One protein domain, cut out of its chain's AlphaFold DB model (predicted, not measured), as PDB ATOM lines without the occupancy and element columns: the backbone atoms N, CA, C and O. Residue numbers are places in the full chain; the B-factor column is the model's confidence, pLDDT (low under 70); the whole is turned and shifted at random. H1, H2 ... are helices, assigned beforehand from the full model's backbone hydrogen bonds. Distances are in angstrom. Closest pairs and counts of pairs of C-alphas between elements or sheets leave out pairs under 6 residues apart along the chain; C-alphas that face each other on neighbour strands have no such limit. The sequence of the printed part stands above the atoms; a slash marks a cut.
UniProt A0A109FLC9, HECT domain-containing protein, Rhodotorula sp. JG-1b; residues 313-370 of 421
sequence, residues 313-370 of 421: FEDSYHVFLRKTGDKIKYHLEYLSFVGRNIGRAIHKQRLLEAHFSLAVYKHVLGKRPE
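This is residues 313 to 370 of the 421 residues of the protein "HECT domain-containing protein" of Rhodotorula sp. JG-1b (UniProt A0A109FLC9). A single long helix, H2, runs through the middle of a loose arrangement, with the short helix H1 packed crosswise on its earlier part and the short helix H3 set off beyond it on the other side, with no helix touching H3. H1 reaches H2 through a loop, residues 322 to 329, and the stretch from 348 to 357 leads from the far end of H2 across to H3; residues 343 to 349 stick out. The printed part has 58 residues, with three named helices in the order H1, H2, H3 and no named strand, and its class is all helix. The whole is loose, with a radius of gyration of the C-alphas of 13.1 A, and the C-alphas span 36 by 26 by 16 A.

H2 is the longest helix, residues 330 to 347, 18 residues and 25.2 A from first to last C-alpha. It begins with C-alpha 330 at (-41.636, -3.426, -116.456) and ends with C-alpha 347 at (-30.390, -21.022, -130.586). H1, residues 313 to 321, comes before it and measures 11.9 A; C-alpha 313 is at (-43.081, -17.663, -115.993). H3, residues 358 to 364, comes after it and measures 10.0 A; C-alpha 364 is at (-38.107, -9.457, -136.665).

H2 touches H1 with residues 333 to 337 alone, with 5 pairs of C-alphas within 8 A. The closest C-alphas of the two are those of Tyr 317 and Phe 337, 6.7 A apart. The lines of H1 and H2 are about perpendicular, at 87 degrees, and their centres are 10.7 A apart. H2 and H3 are apart, although they follow each other along the chain. H1 and H3 are apart too. Residues 343 to 349, of which 343 to 347 belong to H2, stand free. In H1, H2 and H3 every pair of backbone O of residue i and N of residue i+4 is within hydrogen-bond range.

The two C-alphas farthest apart are those of Asp 315 and Glu 370, at 37.7 A, and the first and last printed C-alphas, of Phe 313 and Glu 370, are 33.4 A apart. The printed part has no cut. The link from H1 to H2 has 8 residues and the link from H2 to H3 has 10; both are short but not tight. The mean pLDDT of the printed part is 79.6. Confidence is low, under 70, at residues 322 to 331, of which 330 and 331 belong to H2, and at residue 370.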
ATOM      1  N   PHE A 313     -43.289 -18.866-115.213       83.06
ATOM      2  CA  PHE A 313     -43.081 -17.663-115.993       83.06
ATOM      3  C   PHE A 313     -42.522 -16.509-115.145       83.06
ATOM      4  O   PHE A 313     -41.497 -15.935-115.503       83.06
ATOM      5  N   GLU A 314     -43.154 -16.208-114.008       84.06
ATOM      6  CA  GLU A 314     -42.756 -15.127-113.095       84.06
ATOM      7  C   GLU A 314     -41.360 -15.375-112.499       84.06
ATOM      8  O   GLU A 314     -40.485 -14.509-112.554       84.06
ATOM      9  N   ASP A 315     -41.102 -16.600-112.029       84.62
ATOM     10  CA  ASP A 315     -39.799 -16.992-111.486       84.62
ATOM     11  C   ASP A 315     -38.706 -16.910-112.575       84.62
ATOM     12  O   ASP A 315     -37.609 -16.407-112.322       84.62
ATOM     13  N   SER A 316     -39.002 -17.335-113.814       82.31
ATOM     14  CA  SER A 316     -38.075 -17.159-114.945       82.31
ATOM     15  C   SER A 316     -37.817 -15.679-115.221       82.31
ATOM     16  O   SER A 316     -36.664 -15.269-115.359       82.31
ATOM     17  N   TYR A 317     -38.870 -14.868-115.281       81.31
ATOM     18  CA  TYR A 317     -38.782 -13.440-115.553       81.31
ATOM     19  C   TYR A 317     -37.851 -12.741-114.558       81.31
ATOM     20  O   TYR A 317     -36.885 -12.103-114.978       81.31
ATOM     21  N   HIS A 318     -38.027 -12.958-113.253       80.19
ATOM     22  CA  HIS A 318     -37.166 -12.357-112.231       80.19
ATOM     23  C   HIS A 318     -35.703 -12.802-112.316       80.19
ATOM     24  O   HIS A 318     -34.793 -11.999-112.092       80.19
ATOM     25  N   VAL A 319     -35.447 -14.064-112.662       75.00
ATOM     26  CA  VAL A 319     -34.082 -14.586-112.807       75.00
ATOM     27  C   VAL A 319     -33.370 -13.983-114.020       75.00
ATOM     28  O   VAL A 319     -32.174 -13.685-113.961       75.00
ATOM     29  N   PHE A 320     -34.081 -13.794-115.129       71.56
ATOM     30  CA  PHE A 320     -33.513 -13.204-116.339       71.56
ATOM     31  C   PHE A 320     -33.432 -11.679-116.283       71.56
ATOM     32  O   PHE A 320     -32.535 -11.113-116.912       71.56
ATOM     33  N   LEU A 321     -34.304 -11.031-115.509       72.00
ATOM     34  CA  LEU A 321     -34.299  -9.588-115.312       72.00
ATOM     35  C   LEU A 321     -33.025  -9.127-114.600       72.00
ATOM     36  O   LEU A 321     -32.342  -8.233-115.078       72.00
ATOM     37  N   ARG A 322     -32.611  -9.834-113.542       66.50
ATOM     38  CA  ARG A 322     -31.377  -9.538-112.786       66.50
ATOM     39  C   ARG A 322     -30.082  -9.691-113.593       66.50
ATOM     40  O   ARG A 322     -29.016  -9.330-113.108       66.50
ATOM     41  N   LYS A 323     -30.148 -10.259-114.802       63.56
ATOM     42  CA  LYS A 323     -28.991 -10.425-115.696       63.56
ATOM     43  C   LYS A 323     -28.802  -9.273-116.684       63.56
ATOM     44  O   LYS A 323     -27.774  -9.248-117.356       63.56
ATOM     45  N   THR A 324     -29.765  -8.361-116.811       60.09
ATOM     46  CA  THR A 324     -29.650  -7.155-117.646       60.09
ATOM     47  C   THR A 324     -29.759  -5.942-116.726       60.09
ATOM     48  O   THR A 324     -30.684  -5.878-115.926       60.09
ATOM     49  N   GLY A 325     -28.789  -5.030-116.782       50.72
ATOM     50  CA  GLY A 325     -28.751  -3.856-115.905       50.72
ATOM     51  C   GLY A 325     -29.779  -2.770-116.251       50.72
ATOM     52  O   GLY A 325     -30.158  -2.627-117.411       50.72
ATOM     53  N   ASP A 326     -30.158  -2.054-115.188       51.38
ATOM     54  CA  ASP A 326     -30.802  -0.744-114.987       51.38
ATOM     55  C   ASP A 326     -32.066  -0.317-115.772       51.38
ATOM     56  O   ASP A 326     -32.021   0.293-116.836       51.38
ATOM     57  N   LYS A 327     -33.197  -0.572-115.084       56.16
ATOM     58  CA  LYS A 327     -34.459   0.188-114.929       56.16
ATOM     59  C   LYS A 327     -35.014   0.938-116.144       56.16
ATOM     60  O   LYS A 327     -34.809   2.144-116.257       56.16
ATOM     61  N   ILE A 328     -35.920   0.297-116.892       44.94
ATOM     62  CA  ILE A 328     -36.971   1.000-117.653       44.94
ATOM     63  C   ILE A 328     -38.253   0.150-117.677       44.94
ATOM     64  O   ILE A 328     -38.278  -0.914-118.287       44.94
ATOM     65  N   LYS A 329     -39.329   0.681-117.068       56.03
ATOM     66  CA  LYS A 329     -40.755   0.287-117.194       56.03
ATOM     67  C   LYS A 329     -40.993  -1.202-117.505       56.03
ATOM     68  O   LYS A 329     -40.962  -1.597-118.667       56.03
ATOM     69  N   TYR A 330     -41.363  -1.975-116.480       60.19
ATOM     70  CA  TYR A 330     -41.636  -3.426-116.456       60.19
ATOM     71  C   TYR A 330     -42.122  -4.093-117.764       60.19
ATOM     72  O   TYR A 330     -41.690  -5.199-118.083       60.19
ATOM     73  N   HIS A 331     -42.982  -3.444-118.559       60.41
ATOM     74  CA  HIS A 331     -43.443  -3.966-119.853       60.41
ATOM     75  C   HIS A 331     -42.350  -4.053-120.935       60.41
ATOM     76  O   HIS A 331     -42.332  -5.014-121.700       60.41
ATOM     77  N   LEU A 332     -41.414  -3.103-121.007       70.00
ATOM     78  CA  LEU A 332     -40.294  -3.157-121.959       70.00
ATOM     79  C   LEU A 332     -39.294  -4.247-121.564       70.00
ATOM     80  O   LEU A 332     -38.825  -5.011-122.410       70.00
ATOM     81  N   GLU A 333     -39.035  -4.383-120.266       72.50
ATOM     82  CA  GLU A 333     -38.248  -5.479-119.700       72.50
ATOM     83  C   GLU A 333     -38.911  -6.842-119.955       72.50
ATOM     84  O   GLU A 333     -38.227  -7.810-120.294       72.50
ATOM     85  N   TYR A 334     -40.242  -6.919-119.871       75.69
ATOM     86  CA  TYR A 334     -41.027  -8.101-120.238       75.69
ATOM     87  C   TYR A 334     -40.887  -8.447-121.724       75.69
ATOM     88  O   TYR A 334     -40.608  -9.597-122.064       75.69
ATOM     89  N   LEU A 335     -41.009  -7.472-122.628       78.75
ATOM     90  CA  LEU A 335     -40.842  -7.700-124.069       78.75
ATOM     91  C   LEU A 335     -39.412  -8.133-124.414       78.75
ATOM     92  O   LEU A 335     -39.215  -9.058-125.205       78.75
ATOM     93  N   SER A 336     -38.414  -7.535-123.765       81.88
ATOM     94  CA  SER A 336     -37.010  -7.940-123.874       81.88
ATOM     95  C   SER A 336     -36.791  -9.371-123.369       81.88
ATOM     96  O   SER A 336     -36.114 -10.174-124.018       81.88
ATOM     97  N   PHE A 337     -37.425  -9.738-122.251       84.31
ATOM     98  CA  PHE A 337     -37.415 -11.099-121.724       84.31
ATOM     99  C   PHE A 337     -38.028 -12.095-122.714       84.31
ATOM    100  O   PHE A 337     -37.391 -13.101-123.034       84.31
ATOM    101  N   VAL A 338     -39.221 -11.821-123.244       87.00
ATOM    102  CA  VAL A 338     -39.890 -12.686-124.230       87.00
ATOM    103  C   VAL A 338     -39.025 -12.835-125.484       87.00
ATOM    104  O   VAL A 338     -38.741 -13.960-125.899       87.00
ATOM    105  N   GLY A 339     -38.506 -11.732-126.031       88.75
ATOM    106  CA  GLY A 339     -37.611 -11.750-127.190       88.75
ATOM    107  C   GLY A 339     -36.342 -12.576-126.953       88.75
ATOM    108  O   GLY A 339     -35.955 -13.393-127.792       88.75
ATOM    109  N   ARG A 340     -35.722 -12.450-125.773       85.75
ATOM    110  CA  ARG A 340     -34.543 -13.241-125.392       85.75
ATOM    111  C   ARG A 340     -34.868 -14.731-125.249       85.75
ATOM    112  O   ARG A 340     -34.047 -15.558-125.649       85.75
ATOM    113  N   ASN A 341     -36.041 -15.092-124.727       88.12
ATOM    114  CA  ASN A 341     -36.479 -16.490-124.645       88.12
ATOM    115  C   ASN A 341     -36.708 -17.098-126.030       88.12
ATOM    116  O   ASN A 341     -36.208 -18.194-126.291       88.12
ATOM    117  N   ILE A 342     -37.366 -16.369-126.936       90.38
ATOM    118  CA  ILE A 342     -37.549 -16.788-128.334       90.38
ATOM    119  C   ILE A 342     -36.183 -17.011-128.995       90.38
ATOM    120  O   ILE A 342     -35.922 -18.083-129.544       90.38
ATOM    121  N   GLY A 343     -35.260 -16.053-128.864       88.81
ATOM    122  CA  GLY A 343     -33.901 -16.177-129.395       88.81
ATOM    123  C   GLY A 343     -33.126 -17.366-128.813       88.81
ATOM    124  O   GLY A 343     -32.447 -18.087-129.547       88.81
ATOM    125  N   ARG A 344     -33.245 -17.628-127.505       85.69
ATOM    126  CA  ARG A 344     -32.585 -18.769-126.847       85.69
ATOM    127  C   ARG A 344     -33.186 -20.108-127.277       85.69
ATOM    128  O   ARG A 344     -32.431 -21.070-127.414       85.69
ATOM    129  N   ALA A 345     -34.497 -20.180-127.495       89.19
ATOM    130  CA  ALA A 345     -35.156 -21.377-128.006       89.19
ATOM    131  C   ALA A 345     -34.696 -21.699-129.431       89.19
ATOM    132  O   ALA A 345     -34.255 -22.821-129.681       89.19
ATOM    133  N   ILE A 346     -34.657 -20.689-130.312       90.38
ATOM    134  CA  ILE A 346     -34.086 -20.814-131.659       90.38
ATOM    135  C   ILE A 346     -32.636 -21.292-131.558       90.38
ATOM    136  O   ILE A 346     -32.289 -22.302-132.160       90.38
ATOM    137  N   HIS A 347     -31.799 -20.648-130.739       85.62
ATOM    138  CA  HIS A 347     -30.390 -21.022-130.586       85.62
ATOM    139  C   HIS A 347     -30.189 -22.474-130.144       85.62
ATOM    140  O   HIS A 347     -29.281 -23.152-130.617       85.62
ATOM    141  N   LYS A 348     -31.033 -22.963-129.232       84.38
ATOM    142  CA  LYS A 348     -30.995 -24.344-128.735       84.38
ATOM    143  C   LYS A 348     -31.751 -25.338-129.622       84.38
ATOM    144  O   LYS A 348     -31.883 -26.489-129.223       84.38
ATOM    145  N   GLN A 349     -32.260 -24.910-130.779       89.62
ATOM    146  CA  GLN A 349     -33.097 -25.723-131.668       89.62
ATOM    147  C   GLN A 349     -34.325 -26.329-130.964       89.62
ATOM    148  O   GLN A 349     -34.764 -27.427-131.301       89.62
ATOM    149  N   ARG A 350     -34.892 -25.617-129.985       89.62
ATOM    150  CA  ARG A 350     -36.118 -26.024-129.290       89.62
ATOM    151  C   ARG A 350     -37.317 -25.301-129.888       89.62
ATOM    152  O   ARG A 350     -37.263 -24.095-130.124       89.62
ATOM    153  N   LEU A 351     -38.388 -26.052-130.119       90.06
ATOM    154  CA  LEU A 351     -39.666 -25.507-130.560       90.06
ATOM    155  C   LEU A 351     -40.350 -24.794-129.389       90.06
ATOM    156  O   LEU A 351     -40.285 -25.260-128.251       90.06
ATOM    157  N   LEU A 352     -40.979 -23.661-129.686       89.12
ATOM    158  CA  LEU A 352     -41.883 -22.961-128.782       89.12
ATOM    159  C   LEU A 352     -43.283 -23.045-129.371       89.12
ATOM    160  O   LEU A 352     -43.461 -22.797-130.564       89.12
ATOM    161  N   GLU A 353     -44.260 -23.347-128.530       89.81
ATOM    162  CA  GLU A 353     -45.674 -23.247-128.877       89.81
ATOM    163  C   GLU A 353     -46.113 -21.788-128.716       89.81
ATOM    164  O   GLU A 353     -46.693 -21.379-127.714       89.81
ATOM    165  N   ALA A 354     -45.700 -20.959-129.671       87.12
ATOM    166  CA  ALA A 354     -46.013 -19.539-129.704       87.12
ATOM    167  C   ALA A 354     -46.297 -19.122-131.148       87.12
ATOM    168  O   ALA A 354     -45.435 -19.239-132.021       87.12
ATOM    169  N   HIS A 355     -47.509 -18.626-131.391       90.44
ATOM    170  CA  HIS A 355     -47.966 -18.203-132.709       90.44
ATOM    171  C   HIS A 355     -48.122 -16.683-132.730       90.44
ATOM    172  O   HIS A 355     -48.948 -16.124-132.016       90.44
ATOM    173  N   PHE A 356     -47.310 -16.013-133.547       91.25
ATOM    174  CA  PHE A 356     -47.356 -14.561-133.727       91.25
ATOM    175  C   PHE A 356     -48.009 -14.184-135.058       91.25
ATOM    176  O   PHE A 356     -48.044 -14.985-135.996       91.25
ATOM    177  N   SER A 357     -48.488 -12.943-135.165       91.06
ATOM    178  CA  SER A 357     -48.986 -12.409-136.434       91.06
ATOM    179  C   SER A 357     -47.858 -12.281-137.466       91.06
ATOM    180  O   SER A 357     -46.680 -12.116-137.132       91.06
ATOM    181  N   LEU A 358     -48.212 -12.313-138.754       85.44
ATOM    182  CA  LEU A 358     -47.241 -12.173-139.843       85.44
ATOM    183  C   LEU A 358     -46.459 -10.849-139.768       85.44
ATOM    184  O   LEU A 358     -45.275 -10.812-140.104       85.44
ATOM    185  N   ALA A 359     -47.100  -9.777-139.294       85.44
ATOM    186  CA  ALA A 359     -46.470  -8.474-139.093       85.44
ATOM    187  C   ALA A 359     -45.302  -8.539-138.093       85.44
ATOM    188  O   ALA A 359     -44.247  -7.959-138.353       85.44
ATOM    189  N   VAL A 360     -45.444  -9.309-137.007       87.75
ATOM    190  CA  VAL A 360     -44.370  -9.513-136.022       87.75
ATOM    191  C   VAL A 360     -43.178 -10.226-136.664       87.75
ATOM    192  O   VAL A 360     -42.043  -9.779-136.508       87.75
ATOM    193  N   TYR A 361     -43.405 -11.275-137.463       90.00
ATOM    194  CA  TYR A 361     -42.316 -11.954-138.183       90.00
ATOM    195  C   TYR A 361     -41.613 -11.037-139.192       90.00
ATOM    196  O   TYR A 361     -40.386 -11.065-139.293       90.00
ATOM    197  N   LYS A 362     -42.362 -10.198-139.922       89.06
ATOM    198  CA  LYS A 362     -41.781  -9.195-140.833       89.06
ATOM    199  C   LYS A 362     -40.892  -8.211-140.067       89.06
ATOM    200  O   LYS A 362     -39.769  -7.964-140.502       89.06
ATOM    201  N   HIS A 363     -41.350  -7.736-138.909       88.81
ATOM    202  CA  HIS A 363     -40.592  -6.822-138.058       88.81
ATOM    203  C   HIS A 363     -39.288  -7.448-137.536       88.81
ATOM    204  O   HIS A 363     -38.234  -6.825-137.636       88.81
ATOM    205  N   VAL A 364     -39.315  -8.710-137.084       90.19
ATOM    206  CA  VAL A 364     -38.107  -9.457-136.665       90.19
ATOM    207  C   VAL A 364     -37.078  -9.575-137.799       90.19
ATOM    208  O   VAL A 364     -35.876  -9.593-137.548       90.19
ATOM    209  N   LEU A 365     -37.534  -9.629-139.053       88.50
ATOM    210  CA  LEU A 365     -36.679  -9.673-140.244       88.50
ATOM    211  C   LEU A 365     -36.247  -8.282-140.750       88.50
ATOM    212  O   LEU A 365     -35.630  -8.200-141.811       88.50
ATOM    213  N   GLY A 366     -36.595  -7.197-140.049       88.44
ATOM    214  CA  GLY A 366     -36.322  -5.822-140.479       88.44
ATOM    215  C   GLY A 366     -37.109  -5.391-141.722       88.44
ATOM    216  O   GLY A 366     -36.759  -4.405-142.367       88.44
ATOM    217  N   LYS A 367     -38.162  -6.130-142.093       87.12
ATOM    218  CA  LYS A 367     -39.029  -5.804-143.230       87.12
ATOM    219  C   LYS A 367     -40.183  -4.932-142.758       87.12
ATOM    220  O   LYS A 367     -40.821  -5.235-141.749       87.12
ATOM    221  N   ARG A 368     -40.499  -3.880-143.520       79.00
ATOM    222  CA  ARG A 368     -41.705  -3.086-143.263       79.00
ATOM    223  C   ARG A 368     -42.943  -3.974-143.454       79.00
ATOM    224  O   ARG A 368     -43.002  -4.728-144.430       79.00
ATOM    225  N   PRO A 369     -43.922  -3.925-142.537       71.88
ATOM    226  CA  PRO A 369     -45.200  -4.571-142.762       71.88
ATOM    227  C   PRO A 369     -45.908  -3.813-143.885       71.88
ATOM    228  O   PRO A 369     -46.478  -2.751-143.674       71.88
ATOM    229  N   GLU A 370     -45.823  -4.330-145.108       64.50
ATOM    230  CA  GLU A 370     -46.748  -3.903-146.155       64.50
ATOM    231  C   GLU A 370     -48.165  -4.215-145.685       64.50
ATOM    232  O   GLU A 370     -48.470  -5.381-145.406       64.50
TER     233      GLU A 370